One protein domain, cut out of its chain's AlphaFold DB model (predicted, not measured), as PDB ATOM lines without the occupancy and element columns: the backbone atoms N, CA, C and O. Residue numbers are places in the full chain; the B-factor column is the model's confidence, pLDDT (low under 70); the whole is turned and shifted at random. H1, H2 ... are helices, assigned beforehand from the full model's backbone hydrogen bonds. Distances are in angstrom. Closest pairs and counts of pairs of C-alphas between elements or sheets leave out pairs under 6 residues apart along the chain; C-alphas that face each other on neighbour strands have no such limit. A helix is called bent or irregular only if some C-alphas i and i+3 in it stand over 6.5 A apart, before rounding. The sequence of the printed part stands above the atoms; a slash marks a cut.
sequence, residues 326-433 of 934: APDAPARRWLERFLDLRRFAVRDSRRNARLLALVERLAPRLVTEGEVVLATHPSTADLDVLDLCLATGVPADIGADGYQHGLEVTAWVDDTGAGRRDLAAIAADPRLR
ATOM      1  N   ALA A 326      -6.907  61.079  15.565       88.12
ATOM      2  CA  ALA A 326      -6.123  62.301  15.712       88.12
ATOM      3  C   ALA A 326      -4.632  61.997  16.002       88.12
ATOM      4  O   ALA A 326      -4.332  60.962  16.599       88.12
ATOM      5  N   PRO A 327      -3.687  62.892  15.637       81.44
ATOM      6  CA  PRO A 327      -2.244  62.635  15.762       81.44
ATOM      7  C   PRO A 327      -1.762  62.253  17.171       81.44
ATOM      8  O   PRO A 327      -0.888  61.400  17.304       81.44
ATOM      9  N   ASP A 328      -2.359  62.846  18.210       81.88
ATOM     10  CA  ASP A 328      -1.982  62.632  19.617       81.88
ATOM     11  C   ASP A 328      -2.878  61.610  20.339       81.88
ATOM     12  O   ASP A 328      -2.769  61.414  21.552       81.88
ATOM     13  N   ALA A 329      -3.804  60.969  19.621       85.25
ATOM     14  CA  ALA A 329      -4.716  60.010  20.222       85.25
ATOM     15  C   ALA A 329      -4.002  58.683  20.536       85.25
ATOM     16  O   ALA A 329      -3.180  58.230  19.741       85.25
ATOM     17  N   PRO A 330      -4.318  58.019  21.664       87.06
ATOM     18  CA  PRO A 330      -3.717  56.739  22.034       87.06
ATOM     19  C   PRO A 330      -4.440  55.564  21.345       87.06
ATOM     20  O   PRO A 330      -5.058  54.731  22.021       87.06
ATOM     21  N   ALA A 331      -4.408  55.509  20.009       93.81
ATOM     22  CA  ALA A 331      -5.200  54.569  19.212       93.81
ATOM     23  C   ALA A 331      -4.843  53.104  19.510       93.81
ATOM     24  O   ALA A 331      -5.739  52.289  19.754       93.81
ATOM     25  N   ARG A 332      -3.542  52.783  19.574       94.12
ATOM     26  CA  ARG A 332      -3.031  51.444  19.910       94.12
ATOM     27  C   ARG A 332      -3.511  51.007  21.283       94.12
ATOM     28  O   ARG A 332      -4.158  49.975  21.414       94.12
ATOM     29  N   ARG A 333      -3.255  51.829  22.307       93.06
ATOM     30  CA  ARG A 333      -3.607  51.511  23.701       93.06
ATOM     31  C   ARG A 333      -5.113  51.313  23.874       93.06
ATOM     32  O   ARG A 333      -5.542  50.499  24.692       93.06
ATOM     33  N   TRP A 334      -5.929  52.081  23.153       94.94
ATOM     34  CA  TRP A 334      -7.377  51.912  23.180       94.94
ATOM     35  C   TRP A 334      -7.798  50.570  22.566       94.94
ATOM     36  O   TRP A 334      -8.564  49.838  23.195       94.94
ATOM     37  N   LEU A 335      -7.256  50.224  21.391       94.38
ATOM     38  CA  LEU A 335      -7.553  48.967  20.701       94.38
ATOM     39  C   LEU A 335      -7.126  47.749  21.534       94.38
ATOM     40  O   LEU A 335      -7.927  46.838  21.723       94.38
ATOM     41  N   GLU A 336      -5.918  47.768  22.100       92.81
ATOM     42  CA  GLU A 336      -5.398  46.704  22.973       92.81
ATOM     43  C   GLU A 336      -6.327  46.453  24.172       92.81
ATOM     44  O   GLU A 336      -6.709  45.315  24.443       92.81
ATOM     45  N   ARG A 337      -6.771  47.519  24.856       91.00
ATOM     46  CA  ARG A 337      -7.717  47.416  25.984       91.00
ATOM     47  C   ARG A 337      -9.082  46.877  25.557       91.00
ATOM     48  O   ARG A 337      -9.687  46.099  26.294       91.00
ATOM     49  N   PHE A 338      -9.582  47.295  24.393       89.88
ATOM     50  CA  PHE A 338     -10.873  46.835  23.883       89.88
ATOM     51  C   PHE A 338     -10.837  45.346  23.509       89.88
ATOM     52  O   PHE A 338     -11.777  44.609  23.813       89.88
ATOM     53  N   LEU A 339      -9.744  44.891  22.890       87.38
ATOM     54  CA  LEU A 339      -9.541  43.483  22.558       87.38
ATOM     55  C   LEU A 339      -9.341  42.629  23.812       87.38
ATOM     56  O   LEU A 339      -9.936  41.560  23.895       87.38
ATOM     57  N   ASP A 340      -8.597  43.101  24.813       83.69
ATOM     58  CA  ASP A 340      -8.397  42.359  26.064       83.69
ATOM     59  C   ASP A 340      -9.718  42.080  26.800       83.69
ATOM     60  O   ASP A 340      -9.986  40.947  27.201       83.69
ATOM     61  N   LEU A 341     -10.628  43.061  26.851       77.75
ATOM     62  CA  LEU A 341     -11.985  42.839  27.365       77.75
ATOM     63  C   LEU A 341     -12.782  41.808  26.554       77.75
ATOM     64  O   LEU A 341     -13.585  41.061  27.115       77.75
ATOM     65  N   ARG A 342     -12.580  41.745  25.231       75.31
ATOM     66  CA  ARG A 342     -13.246  40.753  24.371       75.31
ATOM     67  C   ARG A 342     -12.767  39.326  24.636       75.31
ATOM     68  O   ARG A 342     -13.528  38.393  24.367       75.31
ATOM     69  N   ARG A 343     -11.559  39.143  25.181       66.25
ATOM     70  CA  ARG A 343     -10.964  37.819  25.423       66.25
ATOM     71  C   ARG A 343     -11.699  37.031  26.499       66.25
ATOM     72  O   ARG A 343     -11.904  35.847  26.314       66.25
ATOM     73  N   PHE A 344     -12.163  37.637  27.590       54.56
ATOM     74  CA  PHE A 344     -12.773  36.874  28.697       54.56
ATOM     75  C   PHE A 344     -14.179  36.311  28.404       54.56
ATOM     76  O   PHE A 344     -14.700  35.514  29.183       54.56
ATOM     77  N   ALA A 345     -14.776  36.662  27.261       53.28
ATOM     78  CA  ALA A 345     -16.097  36.205  26.826       53.28
ATOM     79  C   ALA A 345     -16.041  35.159  25.688       53.28
ATOM     80  O   ALA A 345     -17.002  35.045  24.930       53.28
ATOM     81  N   VAL A 346     -14.923  34.417  25.560       48.25
ATOM     82  CA  VAL A 346     -14.492  33.584  24.404       48.25
ATOM     83  C   VAL A 346     -15.602  32.818  23.669       48.25
ATOM     84  O   VAL A 346     -15.533  32.685  22.454       48.25
ATOM     85  N   ARG A 347     -16.638  32.321  24.354       47.59
ATOM     86  CA  ARG A 347     -17.696  31.529  23.698       47.59
ATOM     87  C   ARG A 347     -18.716  32.358  22.902       47.59
ATOM     88  O   ARG A 347     -19.476  31.757  22.155       47.59
ATOM     89  N   ASP A 348     -18.714  33.689  23.023       52.09
ATOM     90  CA  ASP A 348     -19.689  34.591  22.381       52.09
ATOM     91  C   ASP A 348     -19.065  35.823  21.687       52.09
ATOM     92  O   ASP A 348     -19.792  36.720  21.259       52.09
ATOM     93  N   SER A 349     -17.735  35.902  21.537       62.81
ATOM     94  CA  SER A 349     -17.078  37.021  20.835       62.81
ATOM     95  C   SER A 349     -17.270  36.922  19.317       62.81
ATOM     96  O   SER A 349     -16.352  36.582  18.580       62.81
ATOM     97  N   ARG A 350     -18.484  37.241  18.864       77.00
ATOM     98  CA  ARG A 350     -18.869  37.250  17.450       77.00
ATOM     99  C   ARG A 350     -18.183  38.370  16.677       77.00
ATOM    100  O   ARG A 350     -17.866  39.426  17.238       77.00
ATOM    101  N   ARG A 351     -18.015  38.156  15.378       87.94
ATOM    102  CA  ARG A 351     -17.472  39.086  14.400       87.94
ATOM    103  C   ARG A 351     -18.190  40.422  14.482       87.94
ATOM    104  O   ARG A 351     -19.418  40.495  14.520       87.94
ATOM    105  N   ASN A 352     -17.406  41.495  14.479       88.62
ATOM    106  CA  ASN A 352     -17.915  42.847  14.639       88.62
ATOM    107  C   ASN A 352     -17.446  43.749  13.491       88.62
ATOM    108  O   ASN A 352     -16.339  44.285  13.500       88.62
ATOM    109  N   ALA A 353     -18.334  43.976  12.523       91.75
ATOM    110  CA  ALA A 353     -18.061  44.830  11.369       91.75
ATOM    111  C   ALA A 353     -17.715  46.290  11.735       91.75
ATOM    112  O   ALA A 353     -16.972  46.935  11.001       91.75
ATOM    113  N   ARG A 354     -18.221  46.824  12.859       91.94
ATOM    114  CA  ARG A 354     -17.903  48.199  13.302       91.94
ATOM    115  C   ARG A 354     -16.491  48.294  13.844       91.94
ATOM    116  O   ARG A 354     -15.804  49.266  13.559       91.94
ATOM    117  N   LEU A 355     -16.055  47.277  14.585       93.56
ATOM    118  CA  LEU A 355     -14.675  47.178  15.038       93.56
ATOM    119  C   LEU A 355     -13.731  47.127  13.836       93.56
ATOM    120  O   LEU A 355     -12.786  47.901  13.794       93.56
ATOM    121  N   LEU A 356     -14.024  46.287  12.841       94.94
ATOM    122  CA  LEU A 356     -13.207  46.188  11.628       94.94
ATOM    123  C   LEU A 356     -13.146  47.520  10.872       94.94
ATOM    124  O   LEU A 356     -12.060  47.995  10.561       94.94
ATOM    125  N   ALA A 357     -14.290  48.180  10.663       94.94
ATOM    126  CA  ALA A 357     -14.326  49.493  10.022       94.94
ATOM    127  C   ALA A 357     -13.579  50.571  10.831       94.94
ATOM    128  O   ALA A 357     -13.001  51.490  10.255       94.94
ATOM    129  N   LEU A 358     -13.593  50.491  12.167       95.62
ATOM    130  CA  LEU A 358     -12.817  51.385  13.023       95.62
ATOM    131  C   LEU A 358     -11.316  51.106  12.899       95.62
ATOM    132  O   LEU A 358     -10.558  52.046  12.686       95.62
ATOM    133  N   VAL A 359     -10.887  49.845  12.979       96.31
ATOM    134  CA  VAL A 359      -9.475  49.451  12.835       96.31
ATOM    135  C   VAL A 359      -8.929  49.865  11.469       96.31
ATOM    136  O   VAL A 359      -7.835  50.412  11.403       96.31
ATOM    137  N   GLU A 360      -9.710  49.710  10.398       96.31
ATOM    138  CA  GLU A 360      -9.331  50.149   9.050       96.31
ATOM    139  C   GLU A 360      -9.075  51.663   8.994       96.31
ATOM    140  O   GLU A 360      -8.058  52.103   8.461       96.31
ATOM    141  N   ARG A 361      -9.939  52.475   9.625       95.38
ATOM    142  CA  ARG A 361      -9.723  53.928   9.743       95.38
ATOM    143  C   ARG A 361      -8.502  54.282  10.593       95.38
ATOM    144  O   ARG A 361      -7.851  55.287  10.320       95.38
ATOM    145  N   LEU A 362      -8.212  53.496  11.629       95.69
ATOM    146  CA  LEU A 362      -7.083  53.721  12.536       95.69
ATOM    147  C   LEU A 362      -5.752  53.197  11.983       95.69
ATOM    148  O   LEU A 362      -4.709  53.564  12.519       95.69
ATOM    149  N   ALA A 363      -5.754  52.389  10.919       95.44
ATOM    150  CA  ALA A 363      -4.558  51.718  10.417       95.44
ATOM    151  C   ALA A 363      -3.359  52.658  10.169       95.44
ATOM    152  O   ALA A 363      -2.286  52.360  10.697       95.44
ATOM    153  N   PRO A 364      -3.497  53.830   9.502       93.44
ATOM    154  CA  PRO A 364      -2.369  54.750   9.322       93.44
ATOM    155  C   PRO A 364      -1.743  55.191  10.649       93.44
ATOM    156  O   PRO A 364      -0.527  55.338  10.752       93.44
ATOM    157  N   ARG A 365      -2.569  55.368  11.687       92.12
ATOM    158  CA  ARG A 365      -2.110  55.753  13.019       92.12
ATOM    159  C   ARG A 365      -1.448  54.583  13.742       92.12
ATOM    160  O   ARG A 365      -0.368  54.757  14.301       92.12
ATOM    161  N   LEU A 366      -2.041  53.395  13.686       94.94
ATOM    162  CA  LEU A 366      -1.482  52.194  14.309       94.94
ATOM    163  C   LEU A 366      -0.095  51.855  13.740       94.94
ATOM    164  O   LEU A 366       0.811  51.572  14.515       94.94
ATOM    165  N   VAL A 367       0.116  52.010  12.425       94.38
ATOM    166  CA  VAL A 367       1.447  51.864  11.801       94.38
ATOM    167  C   VAL A 367       2.478  52.794  12.454       94.38
ATOM    168  O   VAL A 367       3.597  52.375  12.737       94.38
ATOM    169  N   THR A 368       2.105  54.046  12.739       91.81
ATOM    170  CA  THR A 368       3.010  55.017  13.381       91.81
ATOM    171  C   THR A 368       3.232  54.774  14.880       91.81
ATOM    172  O   THR A 368       4.273  55.164  15.400       91.81
ATOM    173  N   GLU A 369       2.283  54.146  15.582       90.50
ATOM    174  CA  GLU A 369       2.393  53.803  17.014       90.50
ATOM    175  C   GLU A 369       3.149  52.481  17.268       90.50
ATOM    176  O   GLU A 369       3.532  52.190  18.409       90.50
ATOM    177  N   GLY A 370       3.385  51.694  16.216       90.00
ATOM    178  CA  GLY A 370       4.137  50.443  16.255       90.00
ATOM    179  C   GLY A 370       3.272  49.209  16.521       90.00
ATOM    180  O   GLY A 370       2.095  49.161  16.178       90.00
ATOM    181  N   GLU A 371       3.886  48.181  17.103       93.06
ATOM    182  CA  GLU A 371       3.293  46.846  17.259       93.06
ATOM    183  C   GLU A 371       2.083  46.809  18.199       93.06
ATOM    184  O   GLU A 371       2.201  47.175  19.359       93.06
ATOM    185  N   VAL A 372       0.929  46.335  17.731       94.06
ATOM    186  CA  VAL A 372      -0.315  46.253  18.515       94.06
ATOM    187  C   VAL A 372      -0.473  44.866  19.139       94.06
ATOM    188  O   VAL A 372      -0.468  43.867  18.424       94.06
ATOM    189  N   VAL A 373      -0.711  44.790  20.451       92.94
ATOM    190  CA  VAL A 373      -0.976  43.507  21.132       92.94
ATOM    191  C   VAL A 373      -2.435  43.072  20.941       92.94
ATOM    192  O   VAL A 373      -3.335  43.464  21.690       92.94
ATOM    193  N   LEU A 374      -2.686  42.221  19.946       89.94
ATOM    194  CA  LEU A 374      -4.018  41.706  19.614       89.94
ATOM    195  C   LEU A 374      -4.436  40.529  20.500       89.94
ATOM    196  O   LEU A 374      -5.610  40.429  20.872       89.94
ATOM    197  N   ALA A 375      -3.497  39.677  20.919       85.69
ATOM    198  CA  ALA A 375      -3.763  38.508  21.767       85.69
ATOM    199  C   ALA A 375      -2.613  38.214  22.747       85.69
ATOM    200  O   ALA A 375      -1.494  38.662  22.536       85.69
ATOM    201  N   THR A 376      -2.887  37.459  23.818       81.38
ATOM    202  CA  THR A 376      -1.831  36.861  24.669       81.38
ATOM    203  C   THR A 376      -1.437  35.461  24.212       81.38
ATOM    204  O   THR A 376      -0.369  34.982  24.579       81.38
ATOM    205  N   HIS A 377      -2.309  34.806  23.441       79.69
ATOM    206  CA  HIS A 377      -2.078  33.499  22.835       79.69
ATOM    207  C   HIS A 377      -2.739  33.458  21.448       79.69
ATOM    208  O   HIS A 377      -3.868  33.954  21.319       79.69
ATOM    209  N   PRO A 378      -2.135  32.793  20.444       86.38
ATOM    210  CA  PRO A 378      -2.692  32.710  19.091       86.38
ATOM    211  C   PRO A 378      -4.142  32.208  19.014       86.38
ATOM    212  O   PRO A 378      -4.929  32.719  18.221       86.38
ATOM    213  N   SER A 379      -4.538  31.276  19.885       81.94
ATOM    214  CA  SER A 379      -5.906  30.734  19.944       81.94
ATOM    215  C   SER A 379      -6.960  31.732  20.443       81.94
ATOM    216  O   SER A 379      -8.151  31.451  20.402       81.94
ATOM    217  N   THR A 380      -6.539  32.898  20.938       82.19
ATOM    218  CA  THR A 380      -7.432  33.963  21.429       82.19
ATOM    219  C   THR A 380      -7.471  35.180  20.506       82.19
ATOM    220  O   THR A 380      -8.158  36.155  20.812       82.19
ATOM    221  N   ALA A 381      -6.734  35.145  19.391       87.38
ATOM    222  CA  ALA A 381      -6.701  36.232  18.425       87.38
ATOM    223  C   ALA A 381      -8.003  36.305  17.613       87.38
ATOM    224  O   ALA A 381      -8.484  35.300  17.090       87.38
ATOM    225  N   ASP A 382      -8.542  37.516  17.465       89.81
ATOM    226  CA  ASP A 382      -9.624  37.794  16.520       89.81
ATOM    227  C   ASP A 382      -9.046  37.777  15.096       89.81
ATOM    228  O   ASP A 382      -8.246  38.643  14.729       89.81
ATOM    229  N   LEU A 383      -9.401  36.753  14.312       92.38
ATOM    230  CA  LEU A 383      -8.775  36.499  13.010       92.38
ATOM    231  C   LEU A 383      -9.094  37.580  11.976       92.38
ATOM    232  O   LEU A 383      -8.247  37.875  11.137       92.38
ATOM    233  N   ASP A 384     -10.280  38.189  12.036       94.12
ATOM    234  CA  ASP A 384     -10.643  39.250  11.099       94.12
ATOM    235  C   ASP A 384      -9.896  40.553  11.432       94.12
ATOM    236  O   ASP A 384      -9.477  41.270  10.525       94.12
ATOM    237  N   VAL A 385      -9.670  40.851  12.719       94.81
ATOM    238  CA  VAL A 385      -8.836  41.997  13.128       94.81
ATOM    239  C   VAL A 385      -7.364  41.754  12.785       94.81
ATOM    240  O   VAL A 385      -6.721  42.645  12.234       94.81
ATOM    241  N   LEU A 386      -6.839  40.553  13.056       95.38
ATOM    242  CA  LEU A 386      -5.460  40.181  12.729       95.38
ATOM    243  C   LEU A 386      -5.192  40.285  11.222       95.38
ATOM    244  O   LEU A 386      -4.232  40.937  10.820       95.38
ATOM    245  N   ASP A 387      -6.055  39.699  10.388       96.75
ATOM    246  CA  ASP A 387      -5.905  39.767   8.932       96.75
ATOM    247  C   ASP A 387      -5.978  41.211   8.414       96.75
ATOM    248  O   ASP A 387      -5.191  41.595   7.552       96.75
ATOM    249  N   LEU A 388      -6.861  42.047   8.978       97.44
ATOM    250  CA  LEU A 388      -6.944  43.467   8.630       97.44
ATOM    251  C   LEU A 388      -5.673  44.242   9.013       97.44
ATOM    252  O   LEU A 388      -5.190  45.043   8.211       97.44
ATOM    253  N   CYS A 389      -5.119  44.012  10.207       96.94
ATOM    254  CA  CYS A 389      -3.865  44.638  10.630       96.94
ATOM    255  C   CYS A 389      -2.724  44.285   9.666       96.94
ATOM    256  O   CYS A 389      -2.057  45.183   9.157       96.94
ATOM    257  N   LEU A 390      -2.566  43.003   9.326       96.62
ATOM    258  CA  LEU A 390      -1.534  42.551   8.389       96.62
ATOM    259  C   LEU A 390      -1.744  43.120   6.981       96.62
ATOM    260  O   LEU A 390      -0.803  43.630   6.376       96.62
ATOM    261  N   ALA A 391      -2.982  43.102   6.476       97.00
ATOM    262  CA  ALA A 391      -3.322  43.637   5.157       97.00
ATOM    263  C   ALA A 391      -3.064  45.150   5.035       97.00
ATOM    264  O   ALA A 391      -2.827  45.649   3.937       97.00
ATOM    265  N   THR A 392      -3.104  45.881   6.153       96.88
ATOM    266  CA  THR A 392      -2.856  47.332   6.212       96.88
ATOM    267  C   THR A 392      -1.443  47.696   6.681       96.88
ATOM    268  O   THR A 392      -1.120  48.878   6.780       96.88
ATOM    269  N   GLY A 393      -0.580  46.704   6.930       95.81
ATOM    270  CA  GLY A 393       0.809  46.905   7.351       95.81
ATOM    271  C   GLY A 393       0.993  47.278   8.827       95.81
ATOM    272  O   GLY A 393       2.080  47.705   9.208       95.81
ATOM    273  N   VAL A 394      -0.040  47.127   9.660       96.44
ATOM    274  CA  VAL A 394       0.039  47.329  11.113       96.44
ATOM    275  C   VAL A 394       0.755  46.127  11.745       96.44
ATOM    276  O   VAL A 394       0.230  45.013  11.657       96.44
ATOM    277  N   PRO A 395       1.918  46.308  12.404       93.12
ATOM    278  CA  PRO A 395       2.583  45.209  13.097       93.12
ATOM    279  C   PRO A 395       1.712  44.720  14.260       93.12
ATOM    280  O   PRO A 395       1.157  45.531  15.003       93.12
ATOM    281  N   ALA A 396       1.576  43.405  14.414       93.81
ATOM    282  CA  ALA A 396       0.671  42.797  15.383       93.81
ATOM    283  C   ALA A 396       1.365  41.696  16.189       93.81
ATOM    284  O   ALA A 396       2.003  40.812  15.618       93.81
ATOM    285  N   ASP A 397       1.164  41.726  17.505       91.75
ATOM    286  CA  ASP A 397       1.564  40.677  18.437       91.75
ATOM    287  C   ASP A 397       0.335  39.867  18.874       91.75
ATOM    288  O   ASP A 397      -0.715  40.412  19.231       91.75
ATOM    289  N   ILE A 398       0.463  38.544  18.834       88.75
ATOM    290  CA  ILE A 398      -0.573  37.590  19.249       88.75
ATOM    291  C   ILE A 398      -0.116  36.688  20.404       88.75
ATOM    292  O   ILE A 398      -0.815  35.733  20.754       88.75
ATOM    293  N   GLY A 399       1.038  36.991  20.998       83.81
ATOM    294  CA  GLY A 399       1.665  36.214  22.052       83.81
ATOM    295  C   GLY A 399       2.279  34.899  21.567       83.81
ATOM    296  O   GLY A 399       2.230  34.530  20.391       83.81
ATOM    297  N   ALA A 400       2.888  34.172  22.504       75.19
ATOM    298  CA  ALA A 400       3.567  32.913  22.216       75.19
ATOM    299  C   ALA A 400       2.582  31.735  22.121       75.19
ATOM    300  O   ALA A 400       1.630  31.627  22.897       75.19
ATOM    301  N   ASP A 401       2.849  30.797  21.209       65.56
ATOM    302  CA  ASP A 401       2.090  29.545  21.087       65.56
ATOM    303  C   ASP A 401       2.518  28.525  22.156       65.56
ATOM    304  O   ASP A 401       3.095  27.482  21.859       65.56
ATOM    305  N   GLY A 402       2.259  28.840  23.428       56.41
ATOM    306  CA  GLY A 402       2.652  27.994  24.561       56.41
ATOM    307  C   GLY A 402       1.917  26.651  24.634       56.41
ATOM    308  O   GLY A 402       2.374  25.744  25.321       56.41
ATOM    309  N   TYR A 403       0.794  26.510  23.922       53.22
ATOM    310  CA  TYR A 403      -0.061  25.323  23.984       53.22
ATOM    311  C   TYR A 403      -0.179  24.578  22.648       53.22
ATOM    312  O   TYR A 403      -0.863  23.561  22.592       53.22
ATOM    313  N   GLN A 404       0.446  25.056  21.567       62.91
ATOM    314  CA  GLN A 404       0.427  24.429  20.236       62.91
ATOM    315  C   GLN A 404      -0.974  24.281  19.600       62.91
ATOM    316  O   GLN A 404      -1.177  23.439  18.724       62.91
ATOM    317  N   HIS A 405      -1.959  25.092  20.009       65.69
ATOM    318  CA  HIS A 405      -3.350  24.971  19.532       65.69
ATOM    319  C   HIS A 405      -3.581  25.626  18.154       65.69
ATOM    320  O   HIS A 405      -4.581  25.333  17.501       65.69
ATOM    321  N   GLY A 406      -2.652  26.461  17.668       82.50
ATOM    322  CA  GLY A 406      -2.840  27.221  16.425       82.50
ATOM    323  C   GLY A 406      -3.846  28.373  16.563       82.50
ATOM    324  O   GLY A 406      -4.143  28.819  17.670       82.50
ATOM    325  N   LEU A 407      -4.340  28.880  15.427       89.31
ATOM    326  CA  LEU A 407      -5.388  29.910  15.370       89.31
ATOM    327  C   LEU A 407      -6.789  29.292  15.520       89.31
ATOM    328  O   LEU A 407      -7.058  28.227  14.965       89.31
ATOM    329  N   GLU A 408      -7.711  29.991  16.190       86.75
ATOM    330  CA  GLU A 408      -9.096  29.539  16.422       86.75
ATOM    331  C   GLU A 408      -9.987  29.727  15.174       86.75
ATOM    332  O   GLU A 408     -10.925  30.523  15.126       86.75
ATOM    333  N   VAL A 409      -9.669  28.986  14.108       89.12
ATOM    334  CA  VAL A 409     -10.401  29.008  12.824       89.12
ATOM    335  C   VAL A 409     -11.812  28.453  12.984       89.12
ATOM    336  O   VAL A 409     -12.726  28.824  12.253       89.12
ATOM    337  N   THR A 410     -12.005  27.558  13.946       83.69
ATOM    338  CA  THR A 410     -13.254  26.842  14.143       83.69
ATOM    339  C   THR A 410     -14.383  27.768  14.607       83.69
ATOM    340  O   THR A 410     -15.473  27.711  14.041       83.69
ATOM    341  N   ALA A 411     -14.126  28.675  15.556       83.00
ATOM    342  CA  ALA A 411     -15.078  29.736  15.897       83.00
ATOM    343  C   ALA A 411     -15.295  30.731  14.740       83.00
ATOM    344  O   ALA A 411     -16.424  31.148  14.487       83.00
ATOM    345  N   TRP A 412     -14.238  31.077  13.997       88.88
ATOM    346  CA  TRP A 412     -14.330  32.002  12.860       88.88
ATOM    347  C   TRP A 412     -15.198  31.460  11.709       88.88
ATOM    348  O   TRP A 412     -15.914  32.226  11.061       88.88
ATOM    349  N   VAL A 413     -15.146  30.145  11.471       85.62
ATOM    350  CA  VAL A 413     -15.969  29.418  10.491       85.62
ATOM    351  C   VAL A 413     -17.451  29.439  10.865       85.62
ATOM    352  O   VAL A 413     -18.289  29.666   9.992       85.62
ATOM    353  N   ASP A 414     -17.774  29.206  12.139       82.75
ATOM    354  CA  ASP A 414     -19.159  29.189  12.629       82.75
ATOM    355  C   ASP A 414     -19.812  30.571  12.594       82.75
ATOM    356  O   ASP A 414     -21.038  30.703  12.531       82.75
ATOM    357  N   ASP A 415     -18.991  31.613  12.674       85.38
ATOM    358  CA  ASP A 415     -19.473  32.973  12.664       85.38
ATOM    359  C   ASP A 415     -19.927  33.384  11.258       85.38
ATOM    360  O   ASP A 415     -19.134  33.555  10.330       85.38
ATOM    361  N   THR A 416     -21.233  33.592  11.109       84.69
ATOM    362  CA  THR A 416     -21.877  34.064   9.871       84.69
ATOM    363  C   THR A 416     -22.153  35.572   9.875       84.69
ATOM    364  O   THR A 416     -22.785  36.095   8.957       84.69
ATOM    365  N   GLY A 417     -21.679  36.292  10.895       84.38
ATOM    366  CA  GLY A 417     -21.800  37.737  11.028       84.38
ATOM    367  C   GLY A 417     -21.060  38.505   9.930       84.38
ATOM    368  O   GLY A 417     -20.105  38.017   9.318       84.38
ATOM    369  N   ALA A 418     -21.507  39.737   9.683       88.06
ATOM    370  CA  ALA A 418     -20.938  40.617   8.665       88.06
ATOM    371  C   ALA A 418     -19.480  41.012   8.968       88.06
ATOM    372  O   ALA A 418     -19.081  41.118  10.127       88.06
ATOM    373  N   GLY A 419     -18.711  41.306   7.913       88.12
ATOM    374  CA  GLY A 419     -17.309  41.737   8.007       88.12
ATOM    375  C   GLY A 419     -16.278  40.618   7.836       88.12
ATOM    376  O   GLY A 419     -15.114  40.821   8.154       88.12
ATOM    377  N   ARG A 420     -16.693  39.430   7.383       91.56
ATOM    378  CA  ARG A 420     -15.802  38.276   7.214       91.56
ATOM    379  C   ARG A 420     -14.695  38.576   6.203       91.56
ATOM    380  O   ARG A 420     -14.998  38.976   5.079       91.56
ATOM    381  N   ARG A 421     -13.440  38.354   6.595       93.25
ATOM    382  CA  ARG A 421     -12.267  38.514   5.722       93.25
ATOM    383  C   ARG A 421     -11.924  37.224   4.974       93.25
ATOM    384  O   ARG A 421     -12.532  36.185   5.205       93.25
ATOM    385  N   ASP A 422     -10.978  37.279   4.041       93.25
ATOM    386  CA  ASP A 422     -10.532  36.107   3.271       93.25
ATOM    387  C   ASP A 422      -9.302  35.403   3.876       93.25
ATOM    388  O   ASP A 422      -8.910  34.337   3.394       93.25
ATOM    389  N   LEU A 423      -8.735  35.971   4.949       95.81
ATOM    390  CA  LEU A 423      -7.553  35.503   5.681       95.81
ATOM    391  C   LEU A 423      -6.276  35.418   4.824       95.81
ATOM    392  O   LEU A 423      -5.337  34.691   5.169       95.81
ATOM    393  N   ALA A 424      -6.237  36.111   3.681       96.44
ATOM    394  CA  ALA A 424      -5.120  36.038   2.746       96.44
ATOM    395  C   ALA A 424      -3.826  36.633   3.325       96.44
ATOM    396  O   ALA A 424      -2.748  36.097   3.061       96.44
ATOM    397  N   ALA A 425      -3.914  37.689   4.143       96.75
ATOM    398  CA  ALA A 425      -2.740  38.316   4.743       96.75
ATOM    399  C   ALA A 425      -2.123  37.417   5.825       96.75
ATOM    400  O   ALA A 425      -0.903  37.274   5.879       96.75
ATOM    401  N   ILE A 426      -2.954  36.722   6.613       96.62
ATOM    402  CA  ILE A 426      -2.478  35.705   7.567       96.62
ATOM    403  C   ILE A 426      -1.772  34.558   6.835       96.62
ATOM    404  O   ILE A 426      -0.704  34.119   7.256       96.62
ATOM    405  N   ALA A 427      -2.348  34.061   5.735       95.75
ATOM    406  CA  ALA A 427      -1.755  32.962   4.972       95.75
ATOM    407  C   ALA A 427      -0.434  33.353   4.281       95.75
ATOM    408  O   ALA A 427       0.420  32.489   4.056       95.75
ATOM    409  N   ALA A 428      -0.260  34.630   3.933       95.94
ATOM    410  CA  ALA A 428       0.964  35.153   3.331       95.94
ATOM    411  C   ALA A 428       2.113  35.325   4.342       95.94
ATOM    412  O   ALA A 428       3.273  35.315   3.935       95.94
ATOM    413  N   ASP A 429       1.813  35.449   5.639       94.25
ATOM    414  CA  ASP A 429       2.819  35.610   6.688       94.25
ATOM    415  C   ASP A 429       3.485  34.259   7.050       94.25
ATOM    416  O   ASP A 429       2.806  33.341   7.524       94.25
ATOM    417  N   PRO A 430       4.816  34.101   6.885       91.06
ATOM    418  CA  PRO A 430       5.507  32.838   7.164       91.06
ATOM    419  C   PRO A 430       5.447  32.373   8.625       91.06
ATOM    420  O   PRO A 430       5.543  31.174   8.885       91.06
ATOM    421  N   ARG A 431       5.304  33.295   9.586       89.50
ATOM    422  CA  ARG A 431       5.215  32.979  11.020       89.50
ATOM    423  C   ARG A 431       3.810  32.513  11.387       89.50
ATOM    424  O   ARG A 431       3.661  31.615  12.215       89.50
ATOM    425  N   LEU A 432       2.784  33.096  10.763       91.19
ATOM    426  CA  LEU A 432       1.380  32.800  11.063       91.19
ATOM    427  C   LEU A 432       0.800  31.657  10.229       91.19
ATOM    428  O   LEU A 432      -0.099  30.959  10.701       91.19
ATOM    429  N   ARG A 433       1.323  31.401   9.025       91.62
ATOM    430  CA  ARG A 433       0.840  30.325   8.145       91.62
ATOM    431  C   ARG A 433       0.828  28.941   8.822       91.62
ATOM    432  O   ARG A 433      -0.193  28.262   8.704       91.62
TER     433      ARG A 433
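This is residues 326 to 433 of the 934 residues of an uncharacterized protein of Actinoplanes octamycinicus (UniProt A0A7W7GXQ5). Short helix H3 lies near the middle of a small rounded body, with the kinked H2 and the short H5 packed on it; H1 meets the last part of H2 in a splayed helical hairpin, like a V, and H4 lies at the periphery. Two long stretches without named elements, residues 370 to 382 and 392 to 408, run through the rest. The printed part has 108 residues, with five named helices, H1 to H5 in order, and no named strand; it is all helix by class, though under half of the residues are in named elements. It is compact, with a radius of gyration of the C-alphas of 13.1 A and spans of 37 by 28 by 26 A.

H1, residues 331 to 343, touches H2, residues 353 to 369, with residues 331 to 332 alone, at a steep tilt of 44 degrees, opposite ways; the closest C-alphas, of Arg 332 and Leu 366, are 5.9 A apart. H2 touches H3, residues 383 to 391, with residues 356 to 363 alone, at a steep tilt of 40 degrees, the same way; the closest C-alphas are those of Leu 356 and Val 385, 6.2 A. H3 touches H5, residues 424 to 428, closest at the C-alphas of Ala 391 and Ala 425, 5.4 A. H4, residues 409 to 414, is close to H3 but not clearly touching, 7.1 A between the C-alphas of Leu 383 and Trp 412. Every O i to N i+4 pair is within hydrogen-bond range in H1, H3, H4 and H5, and 10 of 13 in H2.

H1 begins at C-alpha 331 (-5.200, 54.569, 19.212) and is 18.8 A long. H2, 23.0 A, has a kink of 59 degrees near residue 363 and is irregular: C-alphas 361 and 364 are 7.4 A apart. H3 measures 11.9 A, H4 8.8 A and H5 6.2 A, ending at C-alpha 428 (0.964, 35.153, 3.331).

The C-alphas of Ala 326 and Gln 404, the two farthest apart, are 38.7 A apart. The printed part has no cut; the links H2 to H3 and H3 to H4 are long. Residues 372 to 373 pair with residues 396 to 397, parallel. Model confidence is under 70 at residues 343 to 349 and 401 to 405.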